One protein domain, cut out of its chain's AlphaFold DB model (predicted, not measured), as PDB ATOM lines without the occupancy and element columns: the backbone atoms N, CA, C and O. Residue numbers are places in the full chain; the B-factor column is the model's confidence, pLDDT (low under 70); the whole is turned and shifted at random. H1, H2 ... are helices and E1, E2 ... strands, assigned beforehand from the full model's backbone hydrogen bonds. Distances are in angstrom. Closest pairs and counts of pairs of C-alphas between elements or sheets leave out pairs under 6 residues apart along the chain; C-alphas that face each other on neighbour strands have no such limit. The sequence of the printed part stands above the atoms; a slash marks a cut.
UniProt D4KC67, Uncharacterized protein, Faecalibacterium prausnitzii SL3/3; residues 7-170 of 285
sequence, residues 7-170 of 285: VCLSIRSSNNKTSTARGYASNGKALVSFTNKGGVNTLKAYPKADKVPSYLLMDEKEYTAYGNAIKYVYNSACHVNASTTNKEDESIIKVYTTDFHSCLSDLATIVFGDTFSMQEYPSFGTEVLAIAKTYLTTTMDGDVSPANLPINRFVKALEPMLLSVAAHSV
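Overview. This is residues 7 to 170 of the 285 residues of an uncharacterized protein of Faecalibacterium prausnitzii SL3/3 (UniProt D4KC67). Two helical hairpins make the body: the long one, H2 and H3, is crossed by H4 and H5, which pack on H2, while H1 packs across the later part of H5. The two-strand hairpin of E1 and E2 covers the first part of H2, and E1 also packs beside H5. The printed part has 164 residues, with five named helices and two named strands in the order H1, E1, E2, H2, H3, H4, H5; the sheet is antiparallel, in the order E1, E2, and the class is mostly helix. The whole is compact, with a radius of gyration of the C-alphas of 16.1 A and spans of 48 by 38 by 32 A.

Arrangement. H1, residues 7 to 20, touches H5, residues 149 to 168, about perpendicular at 84 degrees; their closest C-alphas, of Arg 12 and Leu 163, are 6.3 A apart. E1, residues 32 to 37, and E2, residues 40 to 45, form an antiparallel hairpin, with N 35 and O 42 at 2.8 A and N 42 and O 35 at 2.7 A, within hydrogen-bond range. The closest C-alphas of E1 and H5, Ser 33 and Asn 152, are 5.9 A apart. H2, residues 60 to 85, is the hub, touching the four other helices. Its closest C-alpha to E2 is that of Gly 67, 6.6 A from that of Leu 43. H2 and H3, residues 90 to 112, form a helical hairpin at a shallow tilt of 24 degrees, opposite ways; their closest C-alphas, of Ser 76 and Phe 100, are 4.9 A apart. H1 and H3 touch only at their ends, with the C-alphas of Cys 8 and Val 111 closest at 5.2 A. H4, residues 124 to 134, touches residues 74 to 81 of H2, with the C-alphas of Ala 77 and Leu 129 closest at 5.5 A. H4 and H5 form a helical hairpin at a shallow tilt of 24 degrees, with the C-alphas of Ala 132 and Phe 154 closest at 6.3 A. In H1, H2, H3 and H4 every O i to N i+4 pair is within hydrogen-bond range; in H5, 14 of 16 are.

Along the chain. H1 begins at C-alpha 7, (-23.522, -11.828, 18.212), and measures 20.2 A. E1 measures 15.8 A and E2 15.6 A. H2 measures 37.2 A from C-alpha 60, (-23.431, -5.506, 8.980). H3 measures 32.0 A, H4 15.6 A, and H5 29.1 A, ending at C-alpha 168, (-22.378, -20.088, 31.942).

Size, cuts and confidence. The C-alphas farthest apart, of Asp 50 and Asp 89, are 50.2 A apart. The printed part has no cut. The links H1 to E1, E2 to H2, H3 to H4 and H4 to H5 are long; residues 20 to 25 stand free. Mean pLDDT of the printed part is 75.2, with residues 15 to 29, 45 to 55 and 136 to 148 among those under 70.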
ATOM      1  N   VAL A   7     -24.971 -11.799  17.982       81.69
ATOM      2  CA  VAL A   7     -23.522 -11.828  18.212       81.69
ATOM      3  C   VAL A   7     -23.130 -13.047  19.044       81.69
ATOM      4  O   VAL A   7     -22.276 -13.826  18.615       81.69
ATOM      5  N   CYS A   8     -23.796 -13.290  20.177       81.50
ATOM      6  CA  CYS A   8     -23.540 -14.475  21.002       81.50
ATOM      7  C   CYS A   8     -23.808 -15.773  20.231       81.50
ATOM      8  O   CYS A   8     -22.993 -16.700  20.263       81.50
ATOM      9  N   LEU A   9     -24.909 -15.843  19.479       74.94
ATOM     10  CA  LEU A   9     -25.216 -17.023  18.669       74.94
ATOM     11  C   LEU A   9     -24.152 -17.269  17.583       74.94
ATOM     12  O   LEU A   9     -23.758 -18.416  17.351       74.94
ATOM     13  N   SER A  10     -23.627 -16.202  16.975       77.50
ATOM     14  CA  SER A  10     -22.525 -16.282  16.009       77.50
ATOM     15  C   SER A  10     -21.224 -16.787  16.643       77.50
ATOM     16  O   SER A  10     -20.553 -17.644  16.063       77.50
ATOM     17  N   ILE A  11     -20.885 -16.316  17.851       78.69
ATOM     18  CA  ILE A  11     -19.727 -16.787  18.634       78.69
ATOM     19  C   ILE A  11     -19.864 -18.280  18.951       78.69
ATOM     20  O   ILE A  11     -18.949 -19.056  18.666       78.69
ATOM     21  N   ARG A  12     -21.025 -18.712  19.466       76.00
ATOM     22  CA  ARG A  12     -21.319 -20.128  19.760       76.00
ATOM     23  C   ARG A  12     -21.174 -21.009  18.518       76.00
ATOM     24  O   ARG A  12     -20.508 -22.043  18.563       76.00
ATOM     25  N   SER A  13     -21.757 -20.591  17.397       69.19
ATOM     26  CA  SER A  13     -21.731 -21.353  16.142       69.19
ATOM     27  C   SER A  13     -20.325 -21.449  15.535       69.19
ATOM     28  O   SER A  13     -19.907 -22.528  15.103       69.19
ATOM     29  N   SER A  14     -19.560 -20.350  15.552       70.88
ATOM     30  CA  SER A  14     -18.167 -20.316  15.087       70.88
ATOM     31  C   SER A  14     -17.275 -21.252  15.905       70.88
ATOM     32  O   SER A  14     -16.611 -22.128  15.342       70.88
ATOM     33  N   ASN A  15     -17.337 -21.143  17.235       65.25
ATOM     34  CA  ASN A  15     -16.525 -21.957  18.132       65.25
ATOM     35  C   ASN A  15     -16.866 -23.455  18.030       65.25
ATOM     36  O   ASN A  15     -15.945 -24.268  17.941       65.25
ATOM     37  N   ASN A  16     -18.151 -23.820  17.918       60.50
ATOM     38  CA  ASN A  16     -18.592 -25.209  17.719       60.50
ATOM     39  C   ASN A  16     -18.088 -25.822  16.405       60.50
ATOM     40  O   ASN A  16     -17.645 -26.972  16.390       60.50
ATOM     41  N   LYS A  17     -18.116 -25.070  15.295       55.91
ATOM     42  CA  LYS A  17     -17.544 -25.529  14.014       55.91
ATOM     43  C   LYS A  17     -16.027 -25.703  14.102       55.91
ATOM     44  O   LYS A  17     -15.475 -26.624  13.504       55.91
ATOM     45  N   THR A  18     -15.334 -24.839  14.845       52.97
ATOM     46  CA  THR A  18     -13.876 -24.946  15.010       52.97
ATOM     47  C   THR A  18     -13.436 -26.036  15.987       52.97
ATOM     48  O   THR A  18     -12.366 -26.603  15.777       52.97
ATOM     49  N   SER A  19     -14.234 -26.362  17.011       44.78
ATOM     50  CA  SER A  19     -13.935 -27.424  17.982       44.78
ATOM     51  C   SER A  19     -14.160 -28.819  17.392       44.78
ATOM     52  O   SER A  19     -13.291 -29.683  17.520       44.78
ATOM     53  N   THR A  20     -15.259 -29.017  16.655       46.94
ATOM     54  CA  THR A  20     -15.569 -30.289  15.972       46.94
ATOM     55  C   THR A  20     -14.590 -30.635  14.851       46.94
ATOM     56  O   THR A  20     -14.325 -31.811  14.620       46.94
ATOM     57  N   ALA A  21     -13.987 -29.645  14.187       48.06
ATOM     58  CA  ALA A  21     -13.030 -29.887  13.106       48.06
ATOM     59  C   ALA A  21     -11.578 -30.138  13.570       48.06
ATOM     60  O   ALA A  21     -10.738 -30.446  12.724       48.06
ATOM     61  N   ARG A  22     -11.230 -29.937  14.855       42.81
ATOM     62  CA  ARG A  22      -9.811 -29.826  15.268       42.81
ATOM     63  C   ARG A  22      -9.364 -30.544  16.539       42.81
ATOM     64  O   ARG A  22      -8.188 -30.419  16.849       42.81
ATOM     65  N   GLY A  23     -10.220 -31.279  17.253       39.16
ATOM     66  CA  GLY A  23      -9.774 -32.096  18.397       39.16
ATOM     67  C   GLY A  23      -8.926 -31.307  19.412       39.16
ATOM     68  O   GLY A  23      -7.754 -31.596  19.589       39.16
ATOM     69  N   TYR A  24      -9.521 -30.269  20.012       30.05
ATOM     70  CA  TYR A  24      -8.986 -29.408  21.084       30.05
ATOM     71  C   TYR A  24      -7.550 -28.846  20.936       30.05
ATOM     72  O   TYR A  24      -6.596 -29.365  21.501       30.05
ATOM     73  N   ALA A  25      -7.442 -27.685  20.279       33.72
ATOM     74  CA  ALA A  25      -6.771 -26.453  20.738       33.72
ATOM     75  C   ALA A  25      -7.023 -25.348  19.687       33.72
ATOM     76  O   ALA A  25      -6.929 -25.552  18.473       33.72
ATOM     77  N   SER A  26      -7.437 -24.178  20.153       38.53
ATOM     78  CA  SER A  26      -8.148 -23.110  19.443       38.53
ATOM     79  C   SER A  26      -7.309 -22.268  18.466       38.53
ATOM     80  O   SER A  26      -7.083 -21.082  18.676       38.53
ATOM     81  N   ASN A  27      -6.973 -22.793  17.287       44.03
ATOM     82  CA  ASN A  27      -6.488 -21.941  16.179       44.03
ATOM     83  C   ASN A  27      -7.633 -21.332  15.335       44.03
ATOM     84  O   ASN A  27      -7.519 -21.224  14.108       44.03
ATOM     85  N   GLY A  28      -8.773 -21.015  15.960       51.03
ATOM     86  CA  GLY A  28      -9.979 -20.501  15.298       51.03
ATOM     87  C   GLY A  28      -9.726 -19.232  14.472       51.03
ATOM     88  O   GLY A  28      -8.813 -18.450  14.749       51.03
ATOM     89  N   LYS A  29     -10.516 -19.036  13.410       62.03
ATOM     90  CA  LYS A  29     -10.569 -17.744  12.712       62.03
ATOM     91  C   LYS A  29     -11.438 -16.813  13.559       62.03
ATOM     92  O   LYS A  29     -12.585 -17.162  13.803       62.03
ATOM     93  N   ALA A  30     -10.886 -15.676  13.979       72.12
ATOM     94  CA  ALA A  30     -11.645 -14.653  14.693       72.12
ATOM     95  C   ALA A  30     -12.826 -14.161  13.839       72.12
ATOM     96  O   ALA A  30     -12.687 -14.059  12.614       72.12
ATOM     97  N   LEU A  31     -13.963 -13.867  14.474       76.75
ATOM     98  CA  LEU A  31     -15.141 -13.305  13.803       76.75
ATOM     99  C   LEU A  31     -14.848 -11.902  13.276       76.75
ATOM    100  O   LEU A  31     -15.238 -11.544  12.161       76.75
ATOM    101  N   VAL A  32     -14.124 -11.117  14.074       79.31
ATOM    102  CA  VAL A  32     -13.667  -9.784  13.700       79.31
ATOM    103  C   VAL A  32     -12.154  -9.752  13.561       79.31
ATOM    104  O   VAL A  32     -11.416 -10.395  14.305       79.31
ATOM    105  N   SER A  33     -11.679  -8.998  12.577       79.25
ATOM    106  CA  SER A  33     -10.259  -8.706  12.440       79.25
ATOM    107  C   SER A  33     -10.057  -7.226  12.190       79.25
ATOM    108  O   SER A  33     -10.904  -6.567  11.591       79.25
ATOM    109  N   PHE A  34      -8.920  -6.715  12.630       80.06
ATOM    110  CA  PHE A  34      -8.547  -5.322  12.474       80.06
ATOM    111  C   PHE A  34      -7.419  -5.192  11.455       80.06
ATOM    112  O   PHE A  34      -6.511  -6.033  11.386       80.06
ATOM    113  N   THR A  35      -7.489  -4.132  10.658       78.62
ATOM    114  CA  THR A  35      -6.444  -3.688   9.736       78.62
ATOM    115  C   THR A  35      -6.104  -2.229   9.979       78.62
ATOM    116  O   THR A  35      -6.978  -1.434  10.299       78.62
ATOM    117  N   ASN A  36      -4.850  -1.844   9.778       71.88
ATOM    118  CA  ASN A  36      -4.421  -0.474  10.004       71.88
ATOM    119  C   ASN A  36      -4.543   0.248   8.669       71.88
ATOM    120  O   ASN A  36      -3.993  -0.213   7.665       71.88
ATOM    121  N   LYS A  37      -5.292   1.348   8.657       66.44
ATOM    122  CA  LYS A  37      -5.401   2.238   7.510       66.44
ATOM    123  C   LYS A  37      -5.154   3.662   7.996       66.44
ATOM    124  O   LYS A  37      -5.970   4.216   8.722       66.44
ATOM    125  N   GLY A  38      -4.016   4.234   7.600       64.25
ATOM    126  CA  GLY A  38      -3.656   5.614   7.942       64.25
ATOM    127  C   GLY A  38      -3.397   5.855   9.433       64.25
ATOM    128  O   GLY A  38      -3.750   6.915   9.931       64.25
ATOM    129  N   GLY A  39      -2.848   4.874  10.159       63.84
ATOM    130  CA  GLY A  39      -2.591   4.982  11.602       63.84
ATOM    131  C   GLY A  39      -3.800   4.644  12.478       63.84
ATOM    132  O   GLY A  39      -3.671   4.573  13.695       63.84
ATOM    133  N   VAL A  40      -4.963   4.383  11.873       63.00
ATOM    134  CA  VAL A  40      -6.198   4.037  12.581       63.00
ATOM    135  C   VAL A  40      -6.513   2.553  12.405       63.00
ATOM    136  O   VAL A  40      -6.518   2.020  11.290       63.00
ATOM    137  N   ASN A  41      -6.832   1.885  13.516       68.94
ATOM    138  CA  ASN A  41      -7.351   0.519  13.515       68.94
ATOM    139  C   ASN A  41      -8.760   0.509  12.904       68.94
ATOM    140  O   ASN A  41      -9.729   0.981  13.501       68.94
ATOM    141  N   THR A  42      -8.868  -0.035  11.698       71.31
ATOM    142  CA  THR A  42     -10.112  -0.202  10.941       71.31
ATOM    143  C   THR A  42     -10.613  -1.636  11.034       71.31
ATOM    144  O   THR A  42      -9.826  -2.584  11.021       71.31
ATOM    145  N   LEU A  43     -11.933  -1.801  11.121       75.31
ATOM    146  CA  LEU A  43     -12.568  -3.113  11.075       75.31
ATOM    147  C   LEU A  43     -12.433  -3.703   9.677       75.31
ATOM    148  O   LEU A  43     -12.722  -3.043   8.679       75.31
ATOM    149  N   LYS A  44     -12.038  -4.968   9.608       72.12
ATOM    150  CA  LYS A  44     -12.063  -5.746   8.381       72.12
ATOM    151  C   LYS A  44     -13.126  -6.821   8.496       72.12
ATOM    152  O   LYS A  44     -12.931  -7.813   9.199       72.12
ATOM    153  N   ALA A  45     -14.202  -6.614   7.742       60.47
ATOM    154  CA  ALA A  45     -15.259  -7.591   7.563       60.47
ATOM    155  C   ALA A  45     -14.688  -8.878   6.959       60.47
ATOM    156  O   ALA A  45     -14.137  -8.882   5.850       60.47
ATOM    157  N   TYR A  46     -14.820  -9.969   7.706       56.44
ATOM    158  CA  TYR A  46     -14.695 -11.307   7.159       56.44
ATOM    159  C   TYR A  46     -15.942 -12.114   7.477       56.44
ATOM    160  O   TYR A  46     -16.309 -12.238   8.644       56.44
ATOM    161  N   PRO A  47     -16.530 -12.754   6.462       54.72
ATOM    162  CA  PRO A  47     -16.199 -12.720   5.031       54.72
ATOM    163  C   PRO A  47     -16.865 -11.527   4.309       54.72
ATOM    164  O   PRO A  47     -17.545 -10.714   4.923       54.72
ATOM    165  N   LYS A  48     -16.647 -11.415   2.992       58.09
ATOM    166  CA  LYS A  48     -17.336 -10.432   2.135       58.09
ATOM    167  C   LYS A  48     -18.858 -10.670   2.152       58.09
ATOM    168  O   LYS A  48     -19.278 -11.798   2.399       58.09
ATOM    169  N   ALA A  49     -19.662  -9.644   1.861       55.88
ATOM    170  CA  ALA A  49     -21.132  -9.704   1.900       55.88
ATOM    171  C   ALA A  49     -21.737 -10.845   1.046       55.88
ATOM    172  O   ALA A  49     -22.722 -11.459   1.436       55.88
ATOM    173  N   ASP A  50     -21.097 -11.200  -0.071       60.47
ATOM    174  CA  ASP A  50     -21.452 -12.321  -0.957       60.47
ATOM    175  C   ASP A  50     -21.006 -13.702  -0.433       60.47
ATOM    176  O   ASP A  50     -21.256 -14.730  -1.059       60.47
ATOM    177  N   LYS A  51     -20.297 -13.742   0.699       58.59
ATOM    178  CA  LYS A  51     -19.648 -14.936   1.257       58.59
ATOM    179  C   LYS A  51     -19.932 -15.138   2.740       58.59
ATOM    180  O   LYS A  51     -19.235 -15.951   3.347       58.59
ATOM    181  N   VAL A  52     -20.903 -14.417   3.315       60.56
ATOM    182  CA  VAL A  52     -21.298 -14.528   4.732       60.56
ATOM    183  C   VAL A  52     -21.535 -15.997   5.076       60.56
ATOM    184  O   VAL A  52     -22.330 -16.662   4.412       60.56
ATOM    185  N   PRO A  53     -20.814 -16.570   6.054       62.97
ATOM    186  CA  PRO A  53     -20.908 -17.980   6.334       62.97
ATOM    187  C   PRO A  53     -22.229 -18.200   7.055       62.97
ATOM    188  O   PRO A  53     -22.609 -17.402   7.906       62.97
ATOM    189  N   SER A  54     -22.876 -19.337   6.828       64.44
ATOM    190  CA  SER A  54     -24.156 -19.666   7.473       64.44
ATOM    191  C   SER A  54     -24.135 -19.694   9.011       64.44
ATOM    192  O   SER A  54     -25.177 -19.859   9.629       64.44
ATOM    193  N   TYR A  55     -22.956 -19.590   9.641       66.62
ATOM    194  CA  TYR A  55     -22.814 -19.486  11.095       66.62
ATOM    195  C   TYR A  55     -22.814 -18.044  11.627       66.62
ATOM    196  O   TYR A  55     -22.930 -17.871  12.836       66.62
ATOM    197  N   LEU A  56     -22.625 -17.038  10.768       71.50
ATOM    198  CA  LEU A  56     -22.642 -15.633  11.157       71.50
ATOM    199  C   LEU A  56     -24.088 -15.145  11.054       71.50
ATOM    200  O   LEU A  56     -24.613 -14.981   9.959       71.50
ATOM    201  N   LEU A  57     -24.732 -14.985  12.205       77.06
ATOM    202  CA  LEU A  57     -26.132 -14.574  12.327       77.06
ATOM    203  C   LEU A  57     -26.289 -13.063  12.529       77.06
ATOM    204  O   LEU A  57     -27.411 -12.592  12.659       77.06
ATOM    205  N   MET A  58     -25.175 -12.327  12.579       78.56
ATOM    206  CA  MET A  58     -25.162 -10.872  12.712       78.56
ATOM    207  C   MET A  58     -25.252 -10.172  11.354       78.56
ATOM    208  O   MET A  58     -24.612 -10.602  10.388       78.56
ATOM    209  N   ASP A  59     -26.000  -9.072  11.299       80.38
ATOM    210  CA  ASP A  59     -25.991  -8.158  10.157       80.38
ATOM    211  C   ASP A  59     -24.744  -7.239  10.152       80.38
ATOM    212  O   ASP A  59     -23.903  -7.271  11.055       80.38
ATOM    213  N   GLU A  60     -24.582  -6.418   9.109       79.75
ATOM    214  CA  GLU A  60     -23.431  -5.506   8.980       79.75
ATOM    215  C   GLU A  60     -23.355  -4.470  10.116       79.75
ATOM    216  O   GLU A  60     -22.260  -4.095  10.556       79.75
ATOM    217  N   LYS A  61     -24.507  -4.018  10.620       83.00
ATOM    218  CA  LYS A  61     -24.595  -3.029  11.694       83.00
ATOM    219  C   LYS A  61     -24.197  -3.658  13.027       83.00
ATOM    220  O   LYS A  61     -23.382  -3.078  13.741       83.00
ATOM    221  N   GLU A  62     -24.713  -4.844  13.332       82.81
ATOM    222  CA  GLU A  62     -24.361  -5.647  14.505       82.81
ATOM    223  C   GLU A  62     -22.875  -6.030  14.490       82.81
ATOM    224  O   GLU A  62     -22.187  -5.865  15.498       82.81
ATOM    225  N   TYR A  63     -22.344  -6.441  13.333       84.19
ATOM    226  CA  TYR A  63     -20.918  -6.723  13.144       84.19
ATOM    227  C   TYR A  63     -20.047  -5.502  13.452       84.19
ATOM    228  O   TYR A  63     -19.056  -5.583  14.184       84.19
ATOM    229  N   THR A  64     -20.426  -4.347  12.901       84.12
ATOM    230  CA  THR A  64     -19.697  -3.089  13.087       84.12
ATOM    231  C   THR A  64     -19.768  -2.612  14.536       84.12
ATOM    232  O   THR A  64     -18.760  -2.155  15.081       84.12
ATOM    233  N   ALA A  65     -20.930  -2.741  15.181       87.19
ATOM    234  CA  ALA A  65     -21.120  -2.407  16.588       87.19
ATOM    235  C   ALA A  65     -20.255  -3.294  17.495       87.19
ATOM    236  O   ALA A  65     -19.468  -2.770  18.283       87.19
ATOM    237  N   TYR A  66     -20.315  -4.617  17.315       89.69
ATOM    238  CA  TYR A  66     -19.492  -5.584  18.047       89.69
ATOM    239  C   TYR A  66     -17.993  -5.311  17.878       89.69
ATOM    240  O   TYR A  66     -17.250  -5.222  18.858       89.69
ATOM    241  N   GLY A  67     -17.543  -5.106  16.639       87.19
ATOM    242  CA  GLY A  67     -16.146  -4.809  16.352       87.19
ATOM    243  C   GLY A  67     -15.660  -3.505  16.991       87.19
ATOM    244  O   GLY A  67     -14.558  -3.452  17.538       87.19
ATOM    245  N   ASN A  68     -16.471  -2.445  16.956       86.56
ATOM    246  CA  ASN A  68     -16.116  -1.183  17.603       86.56
ATOM    247  C   ASN A  68     -16.099  -1.303  19.129       86.56
ATOM    248  O   ASN A  68     -15.173  -0.781  19.744       86.56
ATOM    249  N   ALA A  69     -17.048  -2.027  19.726       91.06
ATOM    250  CA  ALA A  69     -17.067  -2.275  21.166       91.06
ATOM    251  C   ALA A  69     -15.800  -3.013  21.628       91.06
ATOM    252  O   ALA A  69     -15.133  -2.557  22.552       91.06
ATOM    253  N   ILE A  70     -15.379  -4.068  20.917       90.50
ATOM    254  CA  ILE A  70     -14.102  -4.754  21.187       90.50
ATOM    255  C   ILE A  70     -12.921  -3.790  21.125       90.50
ATOM    256  O   ILE A  70     -12.043  -3.827  21.987       90.50
ATOM    257  N   LYS A  71     -12.879  -2.937  20.097       87.44
ATOM    258  CA  LYS A  71     -11.802  -1.960  19.919       87.44
ATOM    259  C   LYS A  71     -11.727  -0.990  21.094       87.44
ATOM    260  O   LYS A  71     -10.629  -0.722  21.573       87.44
ATOM    261  N   TYR A  72     -12.869  -0.478  21.552       89.56
ATOM    262  CA  TYR A  72     -12.912   0.430  22.694       89.56
ATOM    263  C   TYR A  72     -12.490  -0.269  23.982       89.56
ATOM    264  O   TYR A  72     -11.588   0.239  24.636       89.56
ATOM    265  N   VAL A  73     -13.020  -1.467  24.264       92.62
ATOM    266  CA  VAL A  73     -12.616  -2.286  25.422       92.62
ATOM    267  C   VAL A  73     -11.111  -2.540  25.432       92.62
ATOM    268  O   VAL A  73     -10.464  -2.363  26.464       92.62
ATOM    269  N   TYR A  74     -10.540  -2.930  24.290       89.94
ATOM    270  CA  TYR A  74      -9.105  -3.161  24.161       89.94
ATOM    271  C   TYR A  74      -8.300  -1.892  24.458       89.94
ATOM    272  O   TYR A  74      -7.405  -1.914  25.300       89.94
ATOM    273  N   ASN A  75      -8.643  -0.777  23.809       85.81
ATOM    274  CA  ASN A  75      -7.928   0.484  23.980       85.81
ATOM    275  C   ASN A  75      -8.012   0.989  25.428       85.81
ATOM    276  O   ASN A  75      -6.985   1.328  26.013       85.81
ATOM    277  N   SER A  76      -9.203   0.991  26.036       90.62
ATOM    278  CA  SER A  76      -9.383   1.410  27.429       90.62
ATOM    279  C   SER A  76      -8.627   0.497  28.397       90.62
ATOM    280  O   SER A  76      -7.974   0.984  29.314       90.62
ATOM    281  N   ALA A  77      -8.622  -0.821  28.162       91.12
ATOM    282  CA  ALA A  77      -7.843  -1.763  28.966       91.12
ATOM    283  C   ALA A  77      -6.328  -1.523  28.844       91.12
ATOM    284  O   ALA A  77      -5.592  -1.648  29.825       91.12
ATOM    285  N   CYS A  78      -5.840  -1.169  27.652       87.25
ATOM    286  CA  CYS A  78      -4.446  -0.781  27.454       87.25
ATOM    287  C   CYS A  78      -4.104   0.516  28.197       87.25
ATOM    288  O   CYS A  78      -3.045   0.566  28.816       87.25
ATOM    289  N   HIS A  79      -4.992   1.518  28.203       87.25
ATOM    290  CA  HIS A  79      -4.794   2.747  28.979       87.25
ATOM    291  C   HIS A  79      -4.693   2.470  30.482       87.25
ATOM    292  O   HIS A  79      -3.720   2.898  31.091       87.25
ATOM    293  N   VAL A  80      -5.608   1.672  31.051       90.94
ATOM    294  CA  VAL A  80      -5.554   1.258  32.470       90.94
ATOM    295  C   VAL A  80      -4.239   0.551  32.798       90.94
ATOM    296  O   VAL A  80      -3.586   0.841  33.802       90.94
ATOM    297  N   ASN A  81      -3.823  -0.392  31.950       89.75
ATOM    298  CA  ASN A  81      -2.578  -1.122  32.166       89.75
ATOM    299  C   ASN A  81      -1.347  -0.206  32.050       89.75
ATOM    300  O   ASN A  81      -0.408  -0.356  32.835       89.75
ATOM    301  N   ALA A  82      -1.341   0.735  31.101       86.81
ATOM    302  CA  ALA A  82      -0.246   1.679  30.898       86.81
ATOM    303  C   ALA A  82      -0.133   2.674  32.060       86.81
ATOM    304  O   ALA A  82       0.952   2.806  32.622       86.81
ATOM    305  N   SER A  83      -1.241   3.288  32.481       87.94
ATOM    306  CA  SER A  83      -1.267   4.241  33.598       87.94
ATOM    307  C   SER A  83      -0.816   3.586  34.907       87.94
ATOM    308  O   SER A  83      -0.004   4.144  35.647       87.94
ATOM    309  N   THR A  84      -1.249   2.345  35.146       87.69
ATOM    310  CA  THR A  84      -0.808   1.537  36.294       87.69
ATOM    311  C   THR A  84       0.686   1.207  36.216       87.69
ATOM    312  O   THR A  84       1.400   1.307  37.212       87.69
ATOM    313  N   THR A  85       1.186   0.827  35.036       87.69
ATOM    314  CA  THR A  85       2.607   0.481  34.837       87.69
ATOM    315  C   THR A  85       3.515   1.696  35.019       87.69
ATOM    316  O   THR A  85       4.568   1.591  35.648       87.69
ATOM    317  N   ASN A  86       3.079   2.854  34.522       87.19
ATOM    318  CA  ASN A  86       3.800   4.120  34.604       87.19
ATOM    319  C   ASN A  86       3.667   4.808  35.968       87.19
ATOM    320  O   ASN A  86       4.331   5.818  36.191       87.19
ATOM    321  N   LYS A  87       2.858   4.256  36.885       90.44
ATOM    322  CA  LYS A  87       2.575   4.828  38.210       90.44
ATOM    323  C   LYS A  87       2.046   6.263  38.117       90.44
ATOM    324  O   LYS A  87       2.514   7.153  38.826       90.44
ATOM    325  N   GLU A  88       1.100   6.476  37.207       90.81
ATOM    326  CA  GLU A  88       0.363   7.736  37.116       90.81
ATOM    327  C   GLU A  88      -0.458   7.993  38.391       90.81
ATOM    328  O   GLU A  88      -0.616   7.116  39.242       90.81
ATOM    329  N   ASP A  89      -0.979   9.213  38.523       94.31
ATOM    330  CA  ASP A  89      -1.805   9.610  39.662       94.31
ATOM    331  C   ASP A  89      -3.041   8.702  39.818       94.31
ATOM    332  O   ASP A  89      -3.691   8.327  38.835       94.31
ATOM    333  N   GLU A  90      -3.400   8.368  41.062       93.25
ATOM    334  CA  GLU A  90      -4.529   7.478  41.362       93.25
ATOM    335  C   GLU A  90      -5.853   7.982  40.769       93.25
ATOM    336  O   GLU A  90      -6.685   7.179  40.337       93.25
ATOM    337  N   SER A  91      -6.051   9.302  40.695       93.25
ATOM    338  CA  SER A  91      -7.245   9.889  40.082       93.25
ATOM    339  C   SER A  91      -7.314   9.613  38.578       93.25
ATOM    340  O   SER A  91      -8.393   9.312  38.065       93.25
ATOM    341  N   ILE A  92      -6.171   9.619  37.886       89.50
ATOM    342  CA  ILE A  92      -6.065   9.323  36.453       89.50
ATOM    343  C   ILE A  92      -6.332   7.835  36.201       89.50
ATOM    344  O   ILE A  92      -7.145   7.482  35.345       89.50
ATOM    345  N   ILE A  93      -5.716   6.953  36.997       90.88
ATOM    346  CA  ILE A  93      -5.946   5.502  36.912       90.88
ATOM    347  C   ILE A  93      -7.432   5.185  37.119       90.88
ATOM    348  O   ILE A  93      -8.000   4.360  36.394       90.88
ATOM    349  N   LYS A  94      -8.087   5.863  38.068       94.06
ATOM    350  CA  LYS A  94      -9.514   5.686  38.341       94.06
ATOM    351  C   LYS A  94     -10.388   6.084  37.150       94.06
ATOM    352  O   LYS A  94     -11.292   5.321  36.821       94.06
ATOM    353  N   VAL A  95     -10.103   7.209  36.489       94.38
ATOM    354  CA  VAL A  95     -10.833   7.645  35.283       94.38
ATOM    355  C   VAL A  95     -10.753   6.577  34.193       94.38
ATOM    356  O   VAL A  95     -11.790   6.091  33.744       94.38
ATOM    357  N   TYR A  96      -9.548   6.110  33.853       92.31
ATOM    358  CA  TYR A  96      -9.395   5.061  32.838       92.31
ATOM    359  C   TYR A  96     -10.069   3.744  33.231       92.31
ATOM    360  O   TYR A  96     -10.607   3.040  32.376       92.31
ATOM    361  N   THR A  97     -10.062   3.403  34.521       93.56
ATOM    362  CA  THR A  97     -10.718   2.190  35.025       93.56
ATOM    363  C   THR A  97     -12.236   2.285  34.874       93.56
ATOM    364  O   THR A  97     -12.875   1.329  34.436       93.56
ATOM    365  N   THR A  98     -12.824   3.443  35.183       94.50
ATOM    366  CA  THR A  98     -14.254   3.699  34.970       94.50
ATOM    367  C   THR A  98     -14.625   3.614  33.489       94.50
ATOM    368  O   THR A  98     -15.574   2.905  33.151       94.50
ATOM    369  N   ASP A  99     -13.846   4.244  32.608       93.19
ATOM    370  CA  ASP A  99     -14.074   4.192  31.158       93.19
ATOM    371  C   ASP A  99     -14.000   2.757  30.619       93.19
ATOM    372  O   ASP A  99     -14.840   2.341  29.815       93.19
ATOM    373  N   PHE A 100     -13.035   1.967  31.102       95.06
ATOM    374  CA  PHE A 100     -12.916   0.551  30.758       95.06
ATOM    375  C   PHE A 100     -14.161  -0.247  31.150       95.06
ATOM    376  O   PHE A 100     -14.689  -0.992  30.323       95.06
ATOM    377  N   HIS A 101     -14.660  -0.084  32.378       93.81
ATOM    378  CA  HIS A 101     -15.860  -0.796  32.820       93.81
ATOM    379  C   HIS A 101     -17.111  -0.376  32.043       93.81
ATOM    380  O   HIS A 101     -17.936  -1.238  31.739       93.81
ATOM    381  N   SER A 102     -17.226   0.899  31.656       94.12
ATOM    382  CA  SER A 102     -18.302   1.359  30.771       94.12
ATOM    383  C   SER A 102     -18.234   0.660  29.412       94.12
ATOM    384  O   SER A 102     -19.208   0.038  28.990       94.12
ATOM    385  N   CYS A 103     -17.064   0.669  28.762       94.50
ATOM    386  CA  CYS A 103     -16.870   0.001  27.471       94.50
ATOM    387  C   CYS A 103     -17.151  -1.508  27.558       94.50
ATOM    388  O   CYS A 103     -17.721  -2.100  26.640       94.50
ATOM    389  N   LEU A 104     -16.740  -2.143  28.660       93.50
ATOM    390  CA  LEU A 104     -16.950  -3.570  28.880       93.50
ATOM    391  C   LEU A 104     -18.433  -3.903  29.079       93.50
ATOM    392  O   LEU A 104     -18.895  -4.909  28.545       93.50
ATOM    393  N   SER A 105     -19.179  -3.050  29.784       90.94
ATOM    394  CA  SER A 105     -20.630  -3.191  29.946       90.94
ATOM    395  C   SER A 105     -21.370  -3.045  28.613       90.94
ATOM    396  O   SER A 105     -22.290  -3.817  28.331       90.94
ATOM    397  N   ASP A 106     -20.948  -2.108  27.760       91.88
ATOM    398  CA  ASP A 106     -21.515  -1.935  26.418       91.88
ATOM    399  C   ASP A 106     -21.265  -3.173  25.548       91.88
ATOM    400  O   ASP A 106     -22.183  -3.692  24.908       91.88
ATOM    401  N   LEU A 107     -20.034  -3.699  25.564       92.75
ATOM    402  CA  LEU A 107     -19.702  -4.943  24.870       92.75
ATOM    403  C   LEU A 107     -20.538  -6.114  25.397       92.75
ATOM    404  O   LEU A 107     -21.076  -6.883  24.601       92.75
ATOM    405  N   ALA A 108     -20.658  -6.252  26.717       89.50
ATOM    406  CA  ALA A 108     -21.436  -7.313  27.340       89.50
ATOM    407  C   ALA A 108     -22.914  -7.241  26.936       89.50
ATOM    408  O   ALA A 108     -23.490  -8.256  26.562       89.50
ATOM    409  N   THR A 109     -23.494  -6.042  26.898       87.69
ATOM    410  CA  THR A 109     -24.872  -5.820  26.437       87.69
ATOM    411  C   THR A 109     -25.045  -6.211  24.967       87.69
ATOM    412  O   THR A 109     -25.993  -6.909  24.610       87.69
ATOM    413  N   ILE A 110     -24.102  -5.820  24.101       88.38
ATOM    414  CA  ILE A 110     -24.115  -6.184  22.674       88.38
ATOM    415  C   ILE A 110     -24.021  -7.702  22.491       88.38
ATOM    416  O   ILE A 110     -24.693  -8.262  21.628       88.38
ATOM    417  N   VAL A 111     -23.175  -8.376  23.273       87.25
ATOM    418  CA  VAL A 111     -22.921  -9.812  23.125       87.25
ATOM    419  C   VAL A 111     -24.021 -10.639  23.782       87.25
ATOM    420  O   VAL A 111     -24.564 -11.531  23.140       87.25
ATOM    421  N   PHE A 112     -24.389 -10.370  25.027       84.06
ATOM    422  CA  PHE A 112     -25.269 -11.233  25.819       84.06
ATOM    423  C   PHE A 112     -26.730 -10.776  25.849       84.06
ATOM    424  O   PHE A 112     -27.590 -11.578  26.201       84.06
ATOM    425  N   GLY A 113     -27.013  -9.544  25.418       80.38
ATOM    426  CA  GLY A 113     -28.336  -8.929  25.484       80.38
ATOM    427  C   GLY A 113     -28.476  -7.953  26.654       80.38
ATOM    428  O   GLY A 113     -27.639  -7.886  27.550       80.38
ATOM    429  N   ASP A 114     -29.569  -7.199  26.642       78.06
ATOM    430  CA  ASP A 114     -29.921  -6.158  27.620       78.06
ATOM    431  C   ASP A 114     -30.242  -6.689  29.023       78.06
ATOM    432  O   ASP A 114     -30.224  -5.934  29.993       78.06
ATOM    433  N   THR A 115     -30.517  -7.986  29.150       71.44
ATOM    434  CA  THR A 115     -30.797  -8.617  30.444       71.44
ATOM    435  C   THR A 115     -29.564  -9.147  31.171       71.44
ATOM    436  O   THR A 115     -29.718  -9.629  32.290       71.44
ATOM    437  N   PHE A 116     -28.383  -9.111  30.547       76.12
ATOM    438  CA  PHE A 116     -27.137  -9.580  31.156       76.12
ATOM    439  C   PHE A 116     -26.656  -8.608  32.239       76.12
ATOM    440  O   PHE A 116     -26.612  -7.398  32.010       76.12
ATOM    441  N   SER A 117     -26.239  -9.132  33.395       78.12
ATOM    442  CA  SER A 117     -25.619  -8.335  34.452       78.12
ATOM    443  C   SER A 117     -24.146  -8.689  34.611       78.12
ATOM    444  O   SER A 117     -23.782  -9.831  34.866       78.12
ATOM    445  N   MET A 118     -23.275  -7.677  34.577       75.25
ATOM    446  CA  MET A 118     -21.847  -7.843  34.888       75.25
ATOM    447  C   MET A 118     -21.599  -8.375  36.313       75.25
ATOM    448  O   MET A 118     -20.519  -8.893  36.585       75.25
ATOM    449  N   GLN A 119     -22.578  -8.258  37.222       74.12
ATOM    450  CA  GLN A 119     -22.490  -8.809  38.580       74.12
ATOM    451  C   GLN A 119     -22.512 -10.342  38.601       74.12
ATOM    452  O   GLN A 119     -21.969 -10.929  39.525       74.12
ATOM    453  N   GLU A 120     -23.087 -10.983  37.582       66.25
ATOM    454  CA  GLU A 120     -23.156 -12.448  37.469       66.25
ATOM    455  C   GLU A 120     -21.794 -13.056  37.079       66.25
ATOM    456  O   GLU A 120     -21.599 -14.266  37.161       66.25
ATOM    457  N   TYR A 121     -20.822 -12.226  36.671       74.56
ATOM    458  CA  TYR A 121     -19.444 -12.652  36.419       74.56
ATOM    459  C   TYR A 121     -18.432 -11.605  36.935       74.56
ATOM    460  O   TYR A 121     -17.809 -10.888  36.145       74.56
ATOM    461  N   PRO A 122     -18.232 -11.491  38.266       78.06
ATOM    462  CA  PRO A 122     -17.436 -10.418  38.874       78.06
ATOM    463  C   PRO A 122     -15.968 -10.375  38.424       78.06
ATOM    464  O   PRO A 122     -15.353  -9.307  38.401       78.06
ATOM    465  N   SER A 123     -15.392 -11.521  38.046       83.69
ATOM    466  CA  SER A 123     -14.001 -11.612  37.584       83.69
ATOM    467  C   SER A 123     -13.799 -11.120  36.149       83.69
ATOM    468  O   SER A 123     -12.651 -10.912  35.746       83.69
ATOM    469  N   PHE A 124     -14.875 -10.873  35.389       86.88
ATOM    470  CA  PHE A 124     -14.793 -10.601  33.953       86.88
ATOM    471  C   PHE A 124     -13.859  -9.440  33.618       86.88
ATOM    472  O   PHE A 124     -12.995  -9.551  32.751       86.88
ATOM    473  N   GLY A 125     -14.010  -8.320  34.332       89.94
ATOM    474  CA  GLY A 125     -13.195  -7.128  34.106       89.94
ATOM    475  C   GLY A 125     -11.713  -7.388  34.355       89.94
ATOM    476  O   GLY A 125     -10.876  -7.032  33.527       89.94
ATOM    477  N   THR A 126     -11.393  -8.065  35.458       91.12
ATOM    478  CA  THR A 126     -10.017  -8.412  35.834       91.12
ATOM    479  C   THR A 126      -9.374  -9.351  34.814       91.12
ATOM    480  O   THR A 126      -8.221  -9.158  34.429       91.12
ATOM    481  N   GLU A 127     -10.121 -10.340  34.327       91.25
ATOM    482  CA  GLU A 127      -9.648 -11.282  33.312       91.25
ATOM    483  C   GLU A 127      -9.407 -10.598  31.959       91.25
ATOM    484  O   GLU A 127      -8.359 -10.795  31.341       91.25
ATOM    485  N   VAL A 128     -10.325  -9.730  31.518       92.25
ATOM    486  CA  VAL A 128     -10.169  -8.955  30.276       92.25
ATOM    487  C   VAL A 128      -8.971  -8.004  30.365       92.25
ATOM    488  O   VAL A 128      -8.188  -7.921  29.412       92.25
ATOM    489  N   LEU A 129      -8.767  -7.342  31.510       91.75
ATOM    490  CA  LEU A 129      -7.577  -6.521  31.762       91.75
ATOM    491  C   LEU A 129      -6.287  -7.342  31.668       91.75
ATOM    492  O   LEU A 129      -5.318  -6.880  31.062       91.75
ATOM    493  N   ALA A 130      -6.270  -8.561  32.218       90.44
ATOM    494  CA  ALA A 130      -5.114  -9.455  32.169       90.44
ATOM    495  C   ALA A 130      -4.791  -9.931  30.738       90.44
ATOM    496  O   ALA A 130      -3.619  -9.955  30.338       90.44
ATOM    497  N   ILE A 131      -5.813 -10.244  29.931       89.38
ATOM    498  CA  ILE A 131      -5.632 -10.552  28.503       89.38
ATOM    499  C   ILE A 131      -5.028  -9.342  27.786       89.38
ATOM    500  O   ILE A 131      -4.020  -9.479  27.090       89.38
ATOM    501  N   ALA A 132      -5.609  -8.153  27.967       87.88
ATOM    502  CA  ALA A 132      -5.111  -6.932  27.337       87.88
ATOM    503  C   ALA A 132      -3.662  -6.627  27.746       87.88
ATOM    504  O   ALA A 132      -2.856  -6.252  26.898       87.88
ATOM    505  N   LYS A 133      -3.297  -6.881  29.011       86.25
ATOM    506  CA  LYS A 133      -1.928  -6.725  29.520       86.25
ATOM    507  C   LYS A 133      -0.926  -7.641  28.811       86.25
ATOM    508  O   LYS A 133       0.207  -7.243  28.560       86.25
ATOM    509  N   THR A 134      -1.345  -8.851  28.445       80.94
ATOM    510  CA  THR A 134      -0.513  -9.811  27.696       80.94
ATOM    511  C   THR A 134      -0.271  -9.351  26.252       80.94
ATOM    512  O   THR A 134       0.724  -9.724  25.628       80.94
ATOM    513  N   TYR A 135      -1.162  -8.512  25.720       74.31
ATOM    514  CA  TYR A 135      -1.111  -7.979  24.359       74.31
ATOM    515  C   TYR A 135      -1.053  -6.448  24.346       74.31
ATOM    516  O   TYR A 135      -1.698  -5.815  23.506       74.31
ATOM    517  N   LEU A 136      -0.283  -5.858  25.269       65.19
ATOM    518  CA  LEU A 136      -0.003  -4.423  25.289       65.19
ATOM    519  C   LEU A 136       0.537  -3.981  23.928       65.19
ATOM    520  O   LEU A 136       1.465  -4.585  23.387       65.19
ATOM    521  N   THR A 137      -0.025  -2.909  23.378       58.03
ATOM    522  CA  THR A 137       0.657  -2.174  22.316       58.03
ATOM    523  C   THR A 137       1.927  -1.581  22.917       58.03
ATOM    524  O   THR A 137       1.858  -0.645  23.714       58.03
ATOM    525  N   THR A 138       3.093  -2.118  22.563       45.25
ATOM    526  CA  THR A 138       4.343  -1.373  22.718       45.25
ATOM    527  C   THR A 138       4.246  -0.176  21.784       45.25
ATOM    528  O   THR A 138       4.239  -0.364  20.573       45.25
ATOM    529  N   THR A 139       4.067   1.000  22.388       42.28
ATOM    530  CA  THR A 139       4.179   2.347  21.810       42.28
ATOM    531  C   THR A 139       3.286   2.677  20.601       42.28
ATOM    532  O   THR A 139       3.335   2.072  19.537       42.28
ATOM    533  N   MET A 140       2.497   3.751  20.743       44.50
ATOM    534  CA  MET A 140       1.938   4.487  19.599       44.50
ATOM    535  C   MET A 140       3.004   5.258  18.799       44.50
ATOM    536  O   MET A 140       2.666   5.873  17.794       44.50
ATOM    537  N   ASP A 141       4.278   5.159  19.180       37.28
ATOM    538  CA  ASP A 141       5.415   5.554  18.357       37.28
ATOM    539  C   ASP A 141       6.087   4.310  17.785       37.28
ATOM    540  O   ASP A 141       6.387   3.351  18.503       37.28
ATOM    541  N   GLY A 142       6.230   4.321  16.459       43.72
ATOM    542  CA  GLY A 142       6.577   3.162  15.653       43.72
ATOM    543  C   GLY A 142       7.800   2.408  16.161       43.72
ATOM    544  O   GLY A 142       8.847   3.007  16.363       43.72
ATOM    545  N   ASP A 143       7.681   1.089  16.311       34.62
ATOM    546  CA  ASP A 143       8.232   0.174  15.310       34.62
ATOM    547  C   ASP A 143       7.758  -1.292  15.501       34.62
ATOM    548  O   ASP A 143       7.521  -1.770  16.608       34.62
ATOM    549  N   VAL A 144       7.618  -1.990  14.366       38.44
ATOM    550  CA  VAL A 144       7.630  -3.457  14.126       38.44
ATOM    551  C   VAL A 144       6.799  -4.453  14.970       38.44
ATOM    552  O   VAL A 144       7.227  -5.569  15.267       38.44
ATOM    553  N   SER A 145       5.505  -4.197  15.149       48.56
ATOM    554  CA  SER A 145       4.506  -5.282  15.062       48.56
ATOM    555  C   SER A 145       3.476  -4.878  14.011       48.56
ATOM    556  O   SER A 145       3.199  -3.681  13.909       48.56
ATOM    557  N   PRO A 146       2.883  -5.784  13.199       57.19
ATOM    558  CA  PRO A 146       1.757  -5.381  12.363       57.19
ATOM    559  C   PRO A 146       0.759  -4.721  13.311       57.19
ATOM    560  O   PRO A 146       0.335  -5.387  14.246       57.19
ATOM    561  N   ALA A 147       0.432  -3.438  13.138       62.22
ATOM    562  CA  ALA A 147      -0.249  -2.638  14.171       62.22
ATOM    563  C   ALA A 147      -1.557  -3.263  14.714       62.22
ATOM    564  O   ALA A 147      -2.028  -2.924  15.792       62.22
ATOM    565  N   ASN A 148      -2.121  -4.233  13.991       68.94
ATOM    566  CA  ASN A 148      -3.324  -4.968  14.365       68.94
ATOM    567  C   ASN A 148      -3.068  -6.322  15.034       68.94
ATOM    568  O   ASN A 148      -4.011  -6.976  15.462       68.94
ATOM    569  N   LEU A 149      -1.834  -6.822  15.052       72.62
ATOM    570  CA  LEU A 149      -1.501  -8.126  15.614       72.62
ATOM    571  C   LEU A 149      -1.851  -8.200  17.109       72.62
ATOM    572  O   LEU A 149      -2.451  -9.209  17.483       72.62
ATOM    573  N   PRO A 150      -1.584  -7.171  17.939       79.06
ATOM    574  CA  PRO A 150      -1.983  -7.176  19.346       79.06
ATOM    575  C   PRO A 150      -3.505  -7.254  19.536       79.06
ATOM    576  O   PRO A 150      -3.988  -8.200  20.154       79.06
ATOM    577  N   ILE A 151      -4.279  -6.360  18.909       82.06
ATOM    578  CA  ILE A 151      -5.749  -6.372  19.010       82.06
ATOM    579  C   ILE A 151      -6.368  -7.643  18.401       82.06
ATOM    580  O   ILE A 151      -7.305  -8.202  18.958       82.06
ATOM    581  N   ASN A 152      -5.819  -8.181  17.306       81.06
ATOM    582  CA  ASN A 152      -6.286  -9.450  16.736       81.06
ATOM    583  C   ASN A 152      -5.973 -10.648  17.651       81.06
ATOM    584  O   ASN A 152      -6.725 -11.621  17.659       81.06
ATOM    585  N   ARG A 153      -4.867 -10.613  18.406       82.19
ATOM    586  CA  ARG A 153      -4.556 -11.624  19.432       82.19
ATOM    587  C   ARG A 153      -5.475 -11.484  20.641       82.19
ATOM    588  O   ARG A 153      -5.984 -12.496  21.109       82.19
ATOM    589  N   PHE A 154      -5.756 -10.250  21.061       86.38
ATOM    590  CA  PHE A 154      -6.754  -9.952  22.081       86.38
ATOM    591  C   PHE A 154      -8.128 -10.511  21.694       86.38
ATOM    592  O   PHE A 154      -8.694 -11.277  22.463       86.38
ATOM    593  N   VAL A 155      -8.615 -10.249  20.475       84.56
ATOM    594  CA  VAL A 155      -9.891 -10.799  19.969       84.56
ATOM    595  C   VAL A 155      -9.910 -12.324  20.041       84.56
ATOM    596  O   VAL A 155     -10.863 -12.908  20.550       84.56
ATOM    597  N   LYS A 156      -8.843 -12.984  19.573       81.12
ATOM    598  CA  LYS A 156      -8.737 -14.451  19.604       81.12
ATOM    599  C   LYS A 156      -8.774 -15.036  21.016       81.12
ATOM    600  O   LYS A 156      -9.208 -16.173  21.172       81.12
ATOM    601  N   ALA A 157      -8.293 -14.298  22.013       84.31
ATOM    602  CA  ALA A 157      -8.343 -14.700  23.416       84.31
ATOM    603  C   ALA A 157      -9.685 -14.342  24.082       84.31
ATOM    604  O   ALA A 157     -10.172 -15.090  24.926       84.31
ATOM    605  N   LEU A 158     -10.305 -13.235  23.668       87.44
ATOM    606  CA  LEU A 158     -11.573 -12.741  24.196       87.44
ATOM    607  C   LEU A 158     -12.769 -13.577  23.721       87.44
ATOM    608  O   LEU A 158     -13.657 -13.862  24.513       87.44
ATOM    609  N   GLU A 159     -12.814 -14.005  22.455       84.31
ATOM    610  CA  GLU A 159     -13.957 -14.751  21.900       84.31
ATOM    611  C   GLU A 159     -14.274 -16.066  22.652       84.31
ATOM    612  O   GLU A 159     -15.451 -16.319  22.927       84.31
ATOM    613  N   PRO A 160     -13.290 -16.905  23.040       78.06
ATOM    614  CA  PRO A 160     -13.536 -18.063  23.901       78.06
ATOM    615  C   PRO A 160     -14.000 -17.694  25.313       78.06
ATOM    616  O   PRO A 160     -14.798 -18.423  25.891       78.06
ATOM    617  N   MET A 161     -13.532 -16.573  25.866       84.38
ATOM    618  CA  MET A 161     -13.990 -16.078  27.167       84.38
ATOM    619  C   MET A 161     -15.442 -15.614  27.090       84.38
ATOM    620  O   MET A 161     -16.256 -16.045  27.897       84.38
ATOM    621  N   LEU A 162     -15.800 -14.833  26.068       85.88
ATOM    622  CA  LEU A 162     -17.185 -14.457  25.790       85.88
ATOM    623  C   LEU A 162     -18.059 -15.690  25.566       85.88
ATOM    624  O   LEU A 162     -19.191 -15.716  26.026       85.88
ATOM    625  N   LEU A 163     -17.548 -16.734  24.904       78.06
ATOM    626  CA  LEU A 163     -18.255 -18.008  24.799       78.06
ATOM    627  C   LEU A 163     -18.419 -18.687  26.159       78.06
ATOM    628  O   LEU A 163     -19.486 -19.224  26.422       78.06
ATOM    629  N   SER A 164     -17.381 -18.703  26.993       75.56
ATOM    630  CA  SER A 164     -17.452 -19.275  28.336       75.56
ATOM    631  C   SER A 164     -18.518 -18.553  29.153       75.56
ATOM    632  O   SER A 164     -19.423 -19.196  29.669       75.56
ATOM    633  N   VAL A 165     -18.503 -17.220  29.172       75.94
ATOM    634  CA  VAL A 165     -19.550 -16.407  29.805       75.94
ATOM    635  C   VAL A 165     -20.911 -16.692  29.164       75.94
ATOM    636  O   VAL A 165     -21.886 -16.902  29.873       75.94
ATOM    637  N   ALA A 166     -20.988 -16.823  27.834       69.12
ATOM    638  CA  ALA A 166     -22.205 -17.224  27.125       69.12
ATOM    639  C   ALA A 166     -22.701 -18.627  27.530       69.12
ATOM    640  O   ALA A 166     -23.897 -18.888  27.491       69.12
ATOM    641  N   ALA A 167     -21.806 -19.563  27.835       62.91
ATOM    642  CA  ALA A 167     -22.136 -20.938  28.197       62.91
ATOM    643  C   ALA A 167     -22.564 -21.048  29.666       62.91
ATOM    644  O   ALA A 167     -23.451 -21.838  29.971       62.91
ATOM    645  N   HIS A 168     -21.982 -20.222  30.539       55.34
ATOM    646  CA  HIS A 168     -22.378 -20.088  31.942       55.34
ATOM    647  C   HIS A 168     -23.614 -19.184  32.131       55.34
ATOM    648  O   HIS A 168     -24.248 -19.234  33.173       55.34
ATOM    649  N   SER A 169     -24.019 -18.420  31.110       51.78
ATOM    650  CA  SER A 169     -25.226 -17.570  31.094       51.78
ATOM    651  C   SER A 169     -26.481 -18.267  30.551       51.78
ATOM    652  O   SER A 169     -27.329 -17.648  29.906       51.78
ATOM    653  N   VAL A 170     -26.664 -19.561  30.826       53.62
ATOM    654  CA  VAL A 170     -28.039 -20.083  30.917       53.62
ATOM    655  C   VAL A 170     -28.578 -19.566  32.249       53.62
ATOM    656  O   VAL A 170     -28.403 -20.199  33.283       53.62
TER     657      VAL A 170